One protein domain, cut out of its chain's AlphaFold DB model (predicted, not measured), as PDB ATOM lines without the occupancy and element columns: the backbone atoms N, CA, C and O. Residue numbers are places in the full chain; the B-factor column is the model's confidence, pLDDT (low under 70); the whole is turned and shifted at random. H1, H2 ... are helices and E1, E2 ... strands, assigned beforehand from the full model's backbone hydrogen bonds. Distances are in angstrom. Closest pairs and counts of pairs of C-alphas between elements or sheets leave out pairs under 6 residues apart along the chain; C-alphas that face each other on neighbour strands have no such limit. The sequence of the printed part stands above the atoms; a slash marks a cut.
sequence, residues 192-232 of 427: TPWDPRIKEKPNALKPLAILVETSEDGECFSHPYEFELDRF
ATOM      1  N   THR A 192     198.940 202.631 225.551       85.69
ATOM      2  CA  THR A 192     200.194 202.035 226.032       85.69
ATOM      3  C   THR A 192     200.805 201.108 224.975       85.69
ATOM      4  O   THR A 192     200.074 200.585 224.126       85.69
ATOM      5  N   PRO A 193     202.124 200.846 225.025       85.81
ATOM      6  CA  PRO A 193     202.762 199.838 224.180       85.81
ATOM      7  C   PRO A 193     202.096 198.460 224.325       85.81
ATOM      8  O   PRO A 193     201.646 198.085 225.410       85.81
ATOM      9  N   TRP A 194     202.021 197.695 223.233       89.06
ATOM     10  CA  TRP A 194     201.411 196.361 223.252       89.06
ATOM     11  C   TRP A 194     202.313 195.343 223.960       89.06
ATOM     12  O   TRP A 194     203.340 194.953 223.414       89.06
ATOM     13  N   ASP A 195     201.893 194.890 225.141       88.50
ATOM     14  CA  ASP A 195     202.572 193.840 225.909       88.50
ATOM     15  C   ASP A 195     202.324 192.428 225.312       88.50
ATOM     16  O   ASP A 195     201.164 191.997 225.181       88.50
ATOM     17  N   PRO A 196     203.381 191.674 224.937       91.88
ATOM     18  CA  PRO A 196     203.260 190.315 224.430       91.88
ATOM     19  C   PRO A 196     202.694 189.335 225.468       91.88
ATOM     20  O   PRO A 196     203.377 188.860 226.368       91.88
ATOM     21  N   ARG A 197     201.454 188.889 225.247       90.94
ATOM     22  CA  ARG A 197     200.701 187.946 226.111       90.94
ATOM     23  C   ARG A 197     201.263 186.510 226.206       90.94
ATOM     24  O   ARG A 197     200.546 185.590 226.607       90.94
ATOM     25  N   ILE A 198     202.500 186.279 225.776       92.50
ATOM     26  CA  ILE A 198     203.146 184.966 225.747       92.50
ATOM     27  C   ILE A 198     203.686 184.599 227.137       92.50
ATOM     28  O   ILE A 198     204.398 185.373 227.763       92.50
ATOM     29  N   LYS A 199     203.358 183.394 227.615       91.12
ATOM     30  CA  LYS A 199     203.851 182.860 228.902       91.12
ATOM     31  C   LYS A 199     204.949 181.816 228.727       91.12
ATOM     32  O   LYS A 199     205.870 181.726 229.527       91.12
ATOM     33  N   GLU A 200     204.838 181.033 227.662       93.06
ATOM     34  CA  GLU A 200     205.716 179.915 227.337       93.06
ATOM     35  C   GLU A 200     206.169 180.048 225.888       93.06
ATOM     36  O   GLU A 200     205.391 180.458 225.019       93.06
ATOM     37  N   LYS A 201     207.422 179.676 225.617       95.88
ATOM     38  CA  LYS A 201     208.043 179.794 224.296       95.88
ATOM     39  C   LYS A 201     208.502 178.421 223.764       95.88
ATOM     40  O   LYS A 201     209.687 178.101 223.860       95.88
ATOM     41  N   PRO A 202     207.586 177.583 223.236       95.56
ATOM     42  CA  PRO A 202     207.943 176.345 222.540       95.56
ATOM     43  C   PRO A 202     208.901 176.577 221.365       95.56
ATOM     44  O   PRO A 202     208.892 177.637 220.749       95.56
ATOM     45  N   ASN A 203     209.700 175.574 220.997       94.50
ATOM     46  CA  ASN A 203     210.643 175.660 219.867       94.50
ATOM     47  C   ASN A 203     211.674 176.818 219.965       94.50
ATOM     48  O   ASN A 203     212.221 177.241 218.947       94.50
ATOM     49  N   ALA A 204     211.939 177.345 221.166       94.69
ATOM     50  CA  ALA A 204     212.865 178.457 221.375       94.69
ATOM     51  C   ALA A 204     214.329 178.104 221.053       94.69
ATOM     52  O   ALA A 204     214.840 177.063 221.467       94.69
ATOM     53  N   LEU A 205     215.023 179.039 220.402       92.19
ATOM     54  CA  LEU A 205     216.484 179.086 220.289       92.19
ATOM     55  C   LEU A 205     217.085 180.093 221.286       92.19
ATOM     56  O   LEU A 205     218.203 179.904 221.759       92.19
ATOM     57  N   LYS A 206     216.332 181.147 221.628       91.44
ATOM     58  CA  LYS A 206     216.638 182.126 222.681       91.44
ATOM     59  C   LYS A 206     215.565 182.032 223.778       91.44
ATOM     60  O   LYS A 206     214.379 182.087 223.428       91.44
ATOM     61  N   PRO A 207     215.931 181.941 225.075       91.56
ATOM     62  CA  PRO A 207     214.975 181.975 226.186       91.56
ATOM     63  C   PRO A 207     213.984 183.139 226.077       91.56
ATOM     64  O   PRO A 207     214.304 184.180 225.499       91.56
ATOM     65  N   LEU A 208     212.778 182.965 226.628       90.31
ATOM     66  CA  LEU A 208     211.762 184.013 226.606       90.31
ATOM     67  C   LEU A 208     212.254 185.235 227.392       90.31
ATOM     68  O   LEU A 208     212.422 185.176 228.606       90.31
ATOM     69  N   ALA A 209     212.466 186.334 226.677       83.50
ATOM     70  CA  ALA A 209     212.753 187.645 227.225       83.50
ATOM     71  C   ALA A 209     211.860 188.642 226.485       83.50
ATOM     72  O   ALA A 209     211.965 188.772 225.266       83.50
ATOM     73  N   ILE A 210     210.964 189.291 227.223       83.75
ATOM     74  CA  ILE A 210     210.131 190.386 226.735       83.75
ATOM     75  C   ILE A 210     210.882 191.661 227.112       83.75
ATOM     76  O   ILE A 210     211.007 191.979 228.293       83.75
ATOM     77  N   LEU A 211     211.476 192.322 226.118       82.62
ATOM     78  CA  LEU A 211     212.287 193.523 226.304       82.62
ATOM     79  C   LEU A 211     211.521 194.732 225.769       82.62
ATOM     80  O   LEU A 211     210.898 194.644 224.710       82.62
ATOM     81  N   VAL A 212     211.576 195.842 226.505       84.69
ATOM     82  CA  VAL A 212     211.132 197.150 226.009       84.69
ATOM     83  C   VAL A 212     212.278 197.762 225.214       84.69
ATOM     84  O   VAL A 212     213.409 197.840 225.697       84.69
ATOM     85  N   GLU A 213     211.974 198.199 224.004       84.25
ATOM     86  CA  GLU A 213     212.871 198.888 223.090       84.25
ATOM     87  C   GLU A 213     212.318 200.292 222.813       84.25
ATOM     88  O   GLU A 213     211.105 200.511 222.787       84.25
ATOM     89  N   THR A 214     213.205 201.269 222.632       82.44
ATOM     90  CA  THR A 214     212.818 202.647 222.302       82.44
ATOM     91  C   THR A 214     213.028 202.878 220.811       82.44
ATOM     92  O   THR A 214     214.164 202.921 220.341       82.44
ATOM     93  N   SER A 215     211.930 203.030 220.073       76.62
ATOM     94  CA  SER A 215     211.909 203.362 218.646       76.62
ATOM     95  C   SER A 215     211.664 204.864 218.428       76.62
ATOM     96  O   SER A 215     211.345 205.599 219.364       76.62
ATOM     97  N   GLU A 216     211.761 205.326 217.179       77.25
ATOM     98  CA  GLU A 216     211.410 206.702 216.781       77.25
ATOM     99  C   GLU A 216     209.935 207.040 217.088       77.25
ATOM    100  O   GLU A 216     209.616 208.186 217.402       77.25
ATOM    101  N   ASP A 217     209.057 206.031 217.072       75.12
ATOM    102  CA  ASP A 217     207.625 206.140 217.391       75.12
ATOM    103  C   ASP A 217     207.297 205.981 218.896       75.12
ATOM    104  O   ASP A 217     206.126 206.024 219.282       75.12
ATOM    105  N   GLY A 218     208.309 205.803 219.757       82.25
ATOM    106  CA  GLY A 218     208.161 205.604 221.204       82.25
ATOM    107  C   GLY A 218     208.563 204.206 221.687       82.25
ATOM    108  O   GLY A 218     209.283 203.473 221.011       82.25
ATOM    109  N   GLU A 219     208.125 203.845 222.893       86.25
ATOM    110  CA  GLU A 219     208.409 202.537 223.497       86.25
ATOM    111  C   GLU A 219     207.586 201.420 222.834       86.25
ATOM    112  O   GLU A 219     206.379 201.547 222.624       86.25
ATOM    113  N   CYS A 220     208.231 200.297 222.527       87.00
ATOM    114  CA  CYS A 220     207.599 199.092 222.002       87.00
ATOM    115  C   CYS A 220     208.239 197.836 222.607       87.00
ATOM    116  O   CYS A 220     209.334 197.886 223.156       87.00
ATOM    117  N   PHE A 221     207.555 196.696 222.533       88.69
ATOM    118  CA  PHE A 221     208.114 195.421 222.983       88.69
ATOM    119  C   PHE A 221     208.694 194.631 221.804       88.69
ATOM    120  O   PHE A 221     208.015 194.450 220.789       88.69
ATOM    121  N   SER A 222     209.915 194.112 221.966       87.62
ATOM    122  CA  SER A 222     210.595 193.246 220.988       87.62
ATOM    123  C   SER A 222     209.748 192.012 220.646       87.62
ATOM    124  O   SER A 222     209.135 191.423 221.547       87.62
ATOM    125  N   HIS A 223     209.739 191.548 219.393       91.19
ATOM    126  CA  HIS A 223     208.883 190.418 219.019       91.19
ATOM    127  C   HIS A 223     209.422 189.093 219.614       91.19
ATOM    128  O   HIS A 223     210.547 188.694 219.308       91.19
ATOM    129  N   PRO A 224     208.645 188.325 220.415       93.44
ATOM    130  CA  PRO A 224     209.192 187.213 221.210       93.44
ATOM    131  C   PRO A 224     209.910 186.094 220.436       93.44
ATOM    132  O   PRO A 224     210.723 185.386 221.028       93.44
ATOM    133  N   TYR A 225     209.607 185.925 219.142       94.56
ATOM    134  CA  TYR A 225     210.225 184.942 218.233       94.56
ATOM    135  C   TYR A 225     211.099 185.565 217.131       94.56
ATOM    136  O   TYR A 225     211.438 184.891 216.165       94.56
ATOM    137  N   GLU A 226     211.445 186.848 217.225       93.00
ATOM    138  CA  GLU A 226     212.277 187.549 216.231       93.00
ATOM    139  C   GLU A 226     213.595 186.815 215.951       93.00
ATOM    140  O   GLU A 226     213.871 186.433 214.818       93.00
ATOM    141  N   PHE A 227     214.331 186.465 217.009       93.75
ATOM    142  CA  PHE A 227     215.601 185.743 216.912       93.75
ATOM    143  C   PHE A 227     215.491 184.384 216.194       93.75
ATOM    144  O   PHE A 227     216.417 183.986 215.480       93.75
ATOM    145  N   GLU A 228     214.385 183.662 216.410       94.88
ATOM    146  CA  GLU A 228     214.067 182.396 215.745       94.88
ATOM    147  C   GLU A 228     213.682 182.589 214.275       94.88
ATOM    148  O   GLU A 228     214.066 181.771 213.441       94.88
ATOM    149  N   LEU A 229     212.948 183.659 213.953       94.12
ATOM    150  CA  LEU A 229     212.533 183.992 212.589       94.12
ATOM    151  C   LEU A 229     213.722 184.452 211.734       94.12
ATOM    152  O   LEU A 229     213.879 183.959 210.621       94.12
ATOM    153  N   ASP A 230     214.615 185.285 212.274       94.44
ATOM    154  CA  ASP A 230     215.853 185.726 211.604       94.44
ATOM    155  C   ASP A 230     216.783 184.566 211.222       94.44
ATOM    156  O   ASP A 230     217.586 184.659 210.294       94.44
ATOM    157  N   ARG A 231     216.712 183.469 211.986       94.12
ATOM    158  CA  ARG A 231     217.524 182.255 211.806       94.12
ATOM    159  C   ARG A 231     216.741 181.112 211.171       94.12
ATOM    160  O   ARG A 231     217.265 180.003 211.072       94.12
ATOM    161  N   PHE A 232     215.505 181.355 210.738       93.31
ATOM    162  CA  PHE A 232     214.685 180.329 210.118       93.31
ATOM    163  C   PHE A 232     215.212 179.976 208.723       93.31
ATOM    164  O   PHE A 232     215.027 180.703 207.748       93.31
TER     165      PHE A 232
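AT A GLANCE: This is residues 192 to 232 of the 427 residues of the protein "exosome component 10-like" of Frankliniella occidentalis (UniProt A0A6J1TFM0). With little regular structure, the domain is a flat, three-pass fold: residues 192 to 203 run along the long axis, the chain folds back into the small hairpin of E1 and E2, and a last pass ends in the short helix H1 toward the other end. The printed part has 41 residues, in the order E1, E2, H1; the class is mixed, with 13 residues in named elements. It is only just loose, close to compact, with a radius of gyration of the C-alphas of 11.1 A and spans of 30 by 21 by 11 A.

HOW THE PARTS SIT: E1, residues 212 to 215, and E2, residues 218 to 221, form an antiparallel hairpin at 141 degrees. N 213 and O 220 are within hydrogen-bond range at 2.8 A. H1, residues 226 to 230, is apart from E1; its O i to N i+4 pair is within hydrogen-bond range.

IN THESE COORDINATES: E1 is 9.7 A long and begins at C-alpha 212 (211.132, 197.150, 226.009). E2 measures 10.3 A. H1 measures 6.1 A and ends at C-alpha 230 (215.853, 185.726, 211.604).

THE WHOLE: The C-alphas farthest apart, of Asn 203 and Glu 216, are 31.2 A apart. The printed part has no cut, both links are tight, and no printed residue is under 70 in pLDDT.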